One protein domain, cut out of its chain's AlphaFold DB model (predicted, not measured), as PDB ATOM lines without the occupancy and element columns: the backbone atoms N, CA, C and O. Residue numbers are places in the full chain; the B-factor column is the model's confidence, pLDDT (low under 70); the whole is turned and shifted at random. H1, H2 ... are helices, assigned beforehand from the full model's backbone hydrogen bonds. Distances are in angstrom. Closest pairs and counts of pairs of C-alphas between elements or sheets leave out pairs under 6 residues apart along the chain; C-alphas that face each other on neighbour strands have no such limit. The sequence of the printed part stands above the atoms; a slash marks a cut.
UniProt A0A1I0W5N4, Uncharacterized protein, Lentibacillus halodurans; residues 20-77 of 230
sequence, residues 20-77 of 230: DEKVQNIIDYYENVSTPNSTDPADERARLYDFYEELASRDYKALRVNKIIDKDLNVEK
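Overview. This is residues 20 to 77 of the 230 residues of an uncharacterized protein of Lentibacillus halodurans (UniProt A0A1I0W5N4). A small body of four short helices, H2 to H5, and the loops between them has one longer helix, H1, leading away from it as an arm, with residues 20 to 27 sticking out free. H4 lies nearest the middle of the whole, the inner end of H1 meets it, and the long link from H1 runs past the body to H2 at the far end from the arm. The printed part has 58 residues with five named helices, in the order H1, H2, H3, H4, H5, and no named strand; the class is all helix. The whole is only just compact, close to loose, with a radius of gyration of the C-alphas of 12.4 A, and its outline is elongated, spanning 40 by 25 by 17 A, with the arm adding to the length.

Along the chain. The printed part begins with H1, residues 20 to 32, whose first C-alpha, that of Asp 20, stands at (-56.461, -19.823, -19.033). H1 is the longest helix, with 13 residues and 18.4 A from first to last C-alpha, ending with C-alpha 32 at (-38.208, -20.728, -20.752). Residues 33 to 43 belong to no named element. H2 takes residues 44 to 50 and measures 10.6 A from first to last C-alpha. After Phe 51 comes H3, residues 52 to 57, 8.8 A long by the same measure. H4 follows at residues 60 to 65, with 8.3 A from first to last C-alpha. Residues 66 to 73 lead to H5, residues 74 to 77, 5.4 A long from first to last C-alpha, and the C-alpha of Lys 77 stands at (-25.598, -16.229, -37.996).

Arrangement. H1 touches H4 with residues 29 to 32 alone. The closest C-alphas of the two are those of Asn 32 and Ala 62, 5.3 A apart, and the lines of the two helices are about perpendicular, at 87 degrees. H1 is apart from H2, H3 and H5. H2 touches no helix. It is close to H3 but not clearly touching it: the closest C-alphas, those of Leu 48 and Leu 55, are 7.9 A apart. H2 and H3 run the same way at a steep tilt of 66 degrees. H3 and H4 touch only at the corner by their link, where the closest C-alphas, those of Glu 54 and Leu 63, are 6.8 A apart. They run opposite ways at a steep tilt of 42 degrees. H3 and H5 only just touch, with 3 pairs of C-alphas within 8 A, the closest being those of Leu 55 and Val 75, 5.8 A apart. H4 and H5 are only just apart, with their closest C-alphas at 8.5 A. H2 is apart from H4 and from H5. In H1, H3 and H4 every O i to N i+4 pair is within hydrogen-bond range; in H2 it is 2 of 3, and H5 is too short for such a pair.

Size, cuts and confidence. The two C-alphas farthest apart are those of Asp 20 and Ala 42, 41.4 A. Without residues 20 to 27, which stand free, the remaining 50 residues span 28 by 25 by 17 A, with a radius of gyration of 10.4 A. The printed part has no cut. The link from H1 to H2 is long, with 11 residues; those from H2 to H3 and from H3 to H4 are tight, and that from H4 to H5, with 8 residues, is short. The mean pLDDT of the printed part is 85.3, and the model's confidence is under 70 at residues 28 to 29, residue 32 and residues 34 to 38.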
ATOM      1  N   ASP A  20     -57.246 -18.586 -19.030       77.12
ATOM      2  CA  ASP A  20     -56.461 -19.823 -19.033       77.12
ATOM      3  C   ASP A  20     -55.274 -19.727 -19.999       77.12
ATOM      4  O   ASP A  20     -54.152 -20.057 -19.626       77.12
ATOM      5  N   GLU A  21     -55.471 -19.136 -21.184       75.25
ATOM      6  CA  GLU A  21     -54.379 -18.849 -22.130       75.25
ATOM      7  C   GLU A  21     -53.327 -17.914 -21.522       75.25
ATOM      8  O   GLU A  21     -52.129 -18.114 -21.696       75.25
ATOM      9  N   LYS A  22     -53.753 -16.909 -20.748       75.12
ATOM     10  CA  LYS A  22     -52.827 -16.005 -20.052       75.12
ATOM     11  C   LYS A  22     -52.020 -16.706 -18.965       75.12
ATOM     12  O   LYS A  22     -50.855 -16.369 -18.784       75.12
ATOM     13  N   VAL A  23     -52.630 -17.641 -18.234       77.12
ATOM     14  CA  VAL A  23     -51.925 -18.444 -17.224       77.12
ATOM     15  C   VAL A  23     -50.895 -19.339 -17.903       77.12
ATOM     16  O   VAL A  23     -49.740 -19.333 -17.481       77.12
ATOM     17  N   GLN A  24     -51.270 -20.016 -18.991       75.88
ATOM     18  CA  GLN A  24     -50.336 -20.850 -19.746       75.88
ATOM     19  C   GLN A  24     -49.177 -20.025 -20.318       75.88
ATOM     20  O   GLN A  24     -48.030 -20.408 -20.151       75.88
ATOM     21  N   ASN A  25     -49.441 -18.836 -20.872       73.62
ATOM     22  CA  ASN A  25     -48.389 -17.944 -21.374       73.62
ATOM     23  C   ASN A  25     -47.393 -17.503 -20.282       73.62
ATOM     24  O   ASN A  25     -46.230 -17.253 -20.589       73.62
ATOM     25  N   ILE A  26     -47.831 -17.380 -19.022       74.06
ATOM     26  CA  ILE A  26     -46.947 -17.060 -17.888       74.06
ATOM     27  C   ILE A  26     -46.106 -18.274 -17.495       74.06
ATOM     28  O   ILE A  26     -44.907 -18.123 -17.270       74.06
ATOM     29  N   ILE A  27     -46.726 -19.453 -17.395       74.81
ATOM     30  CA  ILE A  27     -46.019 -20.707 -17.092       74.81
ATOM     31  C   ILE A  27     -44.940 -20.927 -18.151       74.81
ATOM     32  O   ILE A  27     -43.761 -21.001 -17.819       74.81
ATOM     33  N   ASP A  28     -45.332 -20.860 -19.419       69.44
ATOM     34  CA  ASP A  28     -44.448 -20.946 -20.571       69.44
ATOM     35  C   ASP A  28     -43.308 -19.921 -20.520       69.44
ATOM     36  O   ASP A  28     -42.179 -20.247 -20.870       69.44
ATOM     37  N   TYR A  29     -43.571 -18.680 -20.103       69.88
ATOM     38  CA  TYR A  29     -42.524 -17.671 -19.955       69.88
ATOM     39  C   TYR A  29     -41.498 -18.094 -18.898       69.88
ATOM     40  O   TYR A  29     -40.312 -18.164 -19.200       69.88
ATOM     41  N   TYR A  30     -41.934 -18.429 -17.682       71.94
ATOM     42  CA  TYR A  30     -41.015 -18.785 -16.596       71.94
ATOM     43  C   TYR A  30     -40.309 -20.130 -16.795       71.94
ATOM     44  O   TYR A  30     -39.192 -20.282 -16.316       71.94
ATOM     45  N   GLU A  31     -40.914 -21.077 -17.513       71.94
ATOM     46  CA  GLU A  31     -40.248 -22.324 -17.912       71.94
ATOM     47  C   GLU A  31     -39.099 -22.085 -18.896       71.94
ATOM     48  O   GLU A  31     -38.154 -22.867 -18.930       71.94
ATOM     49  N   ASN A  32     -39.175 -21.016 -19.695       68.50
ATOM     50  CA  ASN A  32     -38.208 -20.728 -20.752       68.50
ATOM     51  C   ASN A  32     -37.230 -19.600 -20.397       68.50
ATOM     52  O   ASN A  32     -36.222 -19.458 -21.079       68.50
ATOM     53  N   VAL A  33     -37.488 -18.787 -19.365       75.12
ATOM     54  CA  VAL A  33     -36.509 -17.807 -18.871       75.12
ATOM     55  C   VAL A  33     -35.401 -18.548 -18.137       75.12
ATOM     56  O   VAL A  33     -35.574 -19.009 -17.010       75.12
ATOM     57  N   SER A  34     -34.227 -18.576 -18.749       65.12
ATOM     58  CA  SER A  34     -32.999 -18.996 -18.098       65.12
ATOM     59  C   SER A  34     -32.297 -17.747 -17.554       65.12
ATOM     60  O   SER A  34     -32.219 -16.709 -18.212       65.12
ATOM     61  N   THR A  35     -31.738 -17.833 -16.345       56.12
ATOM     62  CA  THR A  35     -30.880 -16.784 -15.764       56.12
ATOM     63  C   THR A  35     -29.391 -17.155 -15.818       56.12
ATOM     64  O   THR A  35     -28.732 -17.097 -14.774       56.12
ATOM     65  N   PRO A  36     -28.806 -17.593 -16.953       55.88
ATOM     66  CA  PRO A  36     -27.375 -17.781 -16.990       55.88
ATOM     67  C   PRO A  36     -26.746 -16.388 -16.957       55.88
ATOM     68  O   PRO A  36     -26.938 -15.560 -17.852       55.88
ATOM     69  N   ASN A  37     -26.007 -16.110 -15.885       59.19
ATOM     70  CA  ASN A  37     -24.984 -15.081 -15.950       59.19
ATOM     71  C   ASN A  37     -24.032 -15.509 -17.067       59.19
ATOM     72  O   ASN A  37     -23.559 -16.646 -17.039       59.19
ATOM     73  N   SER A  38     -23.818 -14.628 -18.048       68.62
ATOM     74  CA  SER A  38     -22.990 -14.939 -19.214       68.62
ATOM     75  C   SER A  38     -21.673 -15.571 -18.780       68.62
ATOM     76  O   SER A  38     -21.019 -15.061 -17.864       68.62
ATOM     77  N   THR A  39     -21.294 -16.675 -19.428       71.75
ATOM     78  CA  THR A  39     -20.059 -17.391 -19.072       71.75
ATOM     79  C   THR A  39     -18.794 -16.544 -19.246       71.75
ATOM     80  O   THR A  39     -17.801 -16.805 -18.567       71.75
ATOM     81  N   ASP A  40     -18.837 -15.519 -20.101       80.94
ATOM     82  CA  ASP A  40     -17.817 -14.475 -20.217       80.94
ATOM     83  C   ASP A  40     -18.481 -13.133 -20.583       80.94
ATOM     84  O   ASP A  40     -18.766 -12.881 -21.755       80.94
ATOM     85  N   PRO A  41     -18.721 -12.237 -19.609       76.25
ATOM     86  CA  PRO A  41     -19.363 -10.948 -19.865       76.25
ATOM     87  C   PRO A  41     -18.579 -10.004 -20.792       76.25
ATOM     88  O   PRO A  41     -19.125  -8.972 -21.181       76.25
ATOM     89  N   ALA A  42     -17.311 -10.299 -21.110       86.38
ATOM     90  CA  ALA A  42     -16.480  -9.470 -21.983       86.38
ATOM     91  C   ALA A  42     -16.576  -9.845 -23.476       86.38
ATOM     92  O   ALA A  42     -16.106  -9.077 -24.316       86.38
ATOM     93  N   ASP A  43     -17.171 -10.993 -23.817       90.00
ATOM     94  CA  ASP A  43     -17.362 -11.456 -25.196       90.00
ATOM     95  C   ASP A  43     -18.853 -11.719 -25.440       90.00
ATOM     96  O   ASP A  43     -19.433 -12.658 -24.901       90.00
ATOM     97  N   GLU A  44     -19.496 -10.902 -26.277       88.56
ATOM     98  CA  GLU A  44     -20.937 -11.008 -26.558       88.56
ATOM     99  C   GLU A  44     -21.338 -12.396 -27.092       88.56
ATOM    100  O   GLU A  44     -22.460 -12.858 -26.866       88.56
ATOM    101  N   ARG A  45     -20.404 -13.109 -27.739       95.06
ATOM    102  CA  ARG A  45     -20.630 -14.464 -28.263       95.06
ATOM    103  C   ARG A  45     -20.739 -15.510 -27.158       95.06
ATOM    104  O   ARG A  45     -21.341 -16.556 -27.387       95.06
ATOM    105  N   ALA A  46     -20.228 -15.235 -25.958       94.69
ATOM    106  CA  ALA A  46     -20.374 -16.128 -24.812       94.69
ATOM    107  C   ALA A  46     -21.846 -16.348 -24.463       94.69
ATOM    108  O   ALA A  46     -22.264 -17.471 -24.203       94.69
ATOM    109  N   ARG A  47     -22.659 -15.288 -24.545       93.44
ATOM    110  CA  ARG A  47     -24.101 -15.404 -24.329       93.44
ATOM    111  C   ARG A  47     -24.797 -16.193 -25.438       93.44
ATOM    112  O   ARG A  47     -25.748 -16.906 -25.146       93.44
ATOM    113  N   LEU A  48     -24.327 -16.109 -26.684       96.19
ATOM    114  CA  LEU A  48     -24.833 -16.966 -27.766       96.19
ATOM    115  C   LEU A  48     -24.489 -18.438 -27.497       96.19
ATOM    116  O   LEU A  48     -25.337 -19.311 -27.644       96.19
ATOM    117  N   TYR A  49     -23.267 -18.707 -27.038       97.19
ATOM    118  CA  TYR A  49     -22.814 -20.045 -26.657       97.19
ATOM    119  C   TYR A  49     -23.612 -20.650 -25.491       97.19
ATOM    120  O   TYR A  49     -23.859 -21.858 -25.466       97.19
ATOM    121  N   ASP A  50     -24.067 -19.834 -24.542       94.88
ATOM    122  CA  ASP A  50     -24.915 -20.322 -23.452       94.88
ATOM    123  C   ASP A  50     -26.231 -20.938 -23.991       94.88
ATOM    124  O   ASP A  50     -26.719 -21.902 -23.405       94.88
ATOM    125  N   PHE A  51     -26.714 -20.478 -25.157       96.62
ATOM    126  CA  PHE A  51     -27.904 -20.964 -25.884       96.62
ATOM    127  C   PHE A  51     -27.560 -21.753 -27.163       96.62
ATOM    128  O   PHE A  51     -28.294 -21.741 -28.154       96.62
ATOM    129  N   TYR A  52     -26.389 -22.395 -27.192       98.19
ATOM    130  CA  TYR A  52     -25.853 -23.044 -28.391       98.19
ATOM    131  C   TYR A  52     -26.762 -24.126 -28.987       98.19
ATOM    132  O   TYR A  52     -26.865 -24.253 -30.207       98.19
ATOM    133  N   GLU A  53     -27.412 -24.917 -28.134       98.38
ATOM    134  CA  GLU A  53     -28.273 -26.018 -28.570       98.38
ATOM    135  C   GLU A  53     -29.608 -25.492 -29.101       98.38
ATOM    136  O   GLU A  53     -30.087 -25.966 -30.129       98.38
ATOM    137  N   GLU A  54     -30.151 -24.454 -28.467       98.19
ATOM    138  CA  GLU A  54     -31.353 -23.734 -28.882       98.19
ATOM    139  C   GLU A  54     -31.146 -23.019 -30.222       98.19
ATOM    140  O   GLU A  54     -32.031 -23.020 -31.079       98.19
ATOM    141  N   LEU A  55     -29.961 -22.438 -30.440       98.56
ATOM    142  CA  LEU A  55     -29.564 -21.875 -31.733       98.56
ATOM    143  C   LEU A  55     -29.497 -22.960 -32.817       98.56
ATOM    144  O   LEU A  55     -29.977 -22.746 -33.931       98.56
ATOM    145  N   ALA A  56     -28.954 -24.136 -32.496       98.62
ATOM    146  CA  ALA A  56     -28.882 -25.252 -33.433       98.62
ATOM    147  C   ALA A  56     -30.273 -25.806 -33.795       98.62
ATOM    148  O   ALA A  56     -30.518 -26.143 -34.955       98.62
ATOM    149  N   SER A  57     -31.178 -25.915 -32.820       98.50
ATOM    150  CA  SER A  57     -32.523 -26.484 -32.996       98.50
ATOM    151  C   SER A  57     -33.572 -25.469 -33.456       98.50
ATOM    152  O   SER A  57     -34.720 -25.836 -33.700       98.50
ATOM    153  N   ARG A  58     -33.194 -24.189 -33.574       98.00
ATOM    154  CA  ARG A  58     -34.111 -23.071 -33.834       98.00
ATOM    155  C   ARG A  58     -35.248 -23.002 -32.810       98.00
ATOM    156  O   ARG A  58     -36.398 -22.752 -33.171       98.00
ATOM    157  N   ASP A  59     -34.936 -23.169 -31.524       96.62
ATOM    158  CA  ASP A  59     -35.911 -22.954 -30.450       96.62
ATOM    159  C   ASP A  59     -36.216 -21.454 -30.291       96.62
ATOM    160  O   ASP A  59     -35.740 -20.758 -29.392       96.62
ATOM    161  N   TYR A  60     -37.037 -20.920 -31.198       94.31
ATOM    162  CA  TYR A  60     -37.387 -19.502 -31.218       94.31
ATOM    163  C   TYR A  60     -38.084 -19.052 -29.935       94.31
ATOM    164  O   TYR A  60     -38.044 -17.864 -29.608       94.31
ATOM    165  N   LYS A  61     -38.756 -19.962 -29.218       90.88
ATOM    166  CA  LYS A  61     -39.439 -19.626 -27.968       90.88
ATOM    167  C   LYS A  61     -38.398 -19.309 -26.902       90.88
ATOM    168  O   LYS A  61     -38.408 -18.189 -26.384       90.88
ATOM    169  N   ALA A  62     -37.480 -20.237 -26.639       91.19
ATOM    170  CA  ALA A  62     -36.402 -20.032 -25.679       91.19
ATOM    171  C   ALA A  62     -35.524 -18.835 -26.079       91.19
ATOM    172  O   ALA A  62     -35.269 -17.946 -25.263       91.19
ATOM    173  N   LEU A  63     -35.134 -18.738 -27.352       94.44
ATOM    174  CA  LEU A  63     -34.238 -17.681 -27.828       94.44
ATOM    175  C   LEU A  63     -34.840 -16.273 -27.693       94.44
ATOM    176  O   LEU A  63     -34.135 -15.346 -27.293       94.44
ATOM    177  N   ARG A  64     -36.134 -16.085 -27.988       91.19
ATOM    178  CA  ARG A  64     -36.799 -14.773 -27.849       91.19
ATOM    179  C   ARG A  64     -37.033 -14.402 -26.390       91.19
ATOM    180  O   ARG A  64     -36.774 -13.265 -26.005       91.19
ATOM    181  N   VAL A  65     -37.493 -15.352 -25.571       88.00
ATOM    182  CA  VAL A  65     -37.743 -15.124 -24.136       88.00
ATOM    183  C   VAL A  65     -36.459 -14.695 -23.419       88.00
ATOM    184  O   VAL A  65     -36.490 -13.798 -22.578       88.00
ATOM    185  N   ASN A  66     -35.314 -15.254 -23.817       88.19
ATOM    186  CA  ASN A  66     -34.003 -14.912 -23.259       88.19
ATOM    187  C   ASN A  66     -33.290 -13.747 -23.963       88.19
ATOM    188  O   ASN A  66     -32.146 -13.427 -23.609       88.19
ATOM    189  N   LYS A  67     -33.965 -13.097 -24.925       90.81
ATOM    190  CA  LYS A  67     -33.452 -11.974 -25.726       90.81
ATOM    191  C   LYS A  67     -32.131 -12.294 -26.431       90.81
ATOM    192  O   LYS A  67     -31.237 -11.457 -26.507       90.81
ATOM    193  N   ILE A  68     -31.999 -13.530 -26.900       94.00
ATOM    194  CA  ILE A  68     -30.871 -13.968 -27.726       94.00
ATOM    195  C   ILE A  68     -31.096 -13.541 -29.168       94.00
ATOM    196  O   ILE A  68     -30.162 -13.103 -29.830       94.00
ATOM    197  N   ILE A  69     -32.343 -13.626 -29.641       93.69
ATOM    198  CA  ILE A  69     -32.735 -13.158 -30.969       93.69
ATOM    199  C   ILE A  69     -33.883 -12.160 -30.884       93.69
ATOM    200  O   ILE A  69     -34.837 -12.351 -30.130       93.69
ATOM    201  N   ASP A  70     -33.829 -11.160 -31.761       89.31
ATOM    202  CA  ASP A  70     -34.967 -10.282 -32.059       89.31
ATOM    203  C   ASP A  70     -35.703 -10.708 -33.340       89.31
ATOM    204  O   ASP A  70     -36.871 -10.381 -33.545       89.31
ATOM    205  N   LYS A  71     -35.004 -11.416 -34.240       91.94
ATOM    206  CA  LYS A  71     -35.499 -11.860 -35.548       91.94
ATOM    207  C   LYS A  71     -35.008 -13.270 -35.845       91.94
ATOM    208  O   LYS A  71     -33.827 -13.553 -35.674       91.94
ATOM    209  N   ASP A  72     -35.886 -14.100 -36.393       92.06
ATOM    210  CA  ASP A  72     -35.594 -15.512 -36.692       92.06
ATOM    211  C   ASP A  72     -34.447 -15.672 -37.692       92.06
ATOM    212  O   ASP A  72     -33.627 -16.572 -37.553       92.06
ATOM    213  N   LEU A  73     -34.322 -14.732 -38.637       93.06
ATOM    214  CA  LEU A  73     -33.235 -14.720 -39.621       93.06
ATOM    215  C   LEU A  73     -31.837 -14.630 -38.989       93.06
ATOM    216  O   LEU A  73     -30.853 -14.939 -39.650       93.06
ATOM    217  N   ASN A  74     -31.728 -14.185 -37.732       94.75
ATOM    218  CA  ASN A  74     -30.440 -14.065 -37.056       94.75
ATOM    219  C   ASN A  74     -29.939 -15.402 -36.489       94.75
ATOM    220  O   ASN A  74     -28.769 -15.477 -36.129       94.75
ATOM    221  N   VAL A  75     -30.789 -16.432 -36.380       97.31
ATOM    222  CA  VAL A  75     -30.441 -17.687 -35.687       97.31
ATOM    223  C   VAL A  75     -29.249 -18.387 -36.332       97.31
ATOM    224  O   VAL A  75     -28.336 -18.777 -35.614       97.31
ATOM    225  N   GLU A  76     -29.219 -18.496 -37.662       96.38
ATOM    226  CA  GLU A  76     -28.099 -19.111 -38.394       96.38
ATOM    227  C   GLU A  76     -26.785 -18.385 -38.091       96.38
ATOM    228  O   GLU A  76     -25.865 -18.977 -37.533       96.38
ATOM    229  N   LYS A  77     -26.763 -17.065 -38.297       97.00
ATOM    230  CA  LYS A  77     -25.598 -16.229 -37.996       97.00
ATOM    231  C   LYS A  77     -25.148 -16.344 -36.534       97.00
ATOM    232  O   LYS A  77     -23.957 -16.360 -36.246       97.00
TER     233      LYS A  77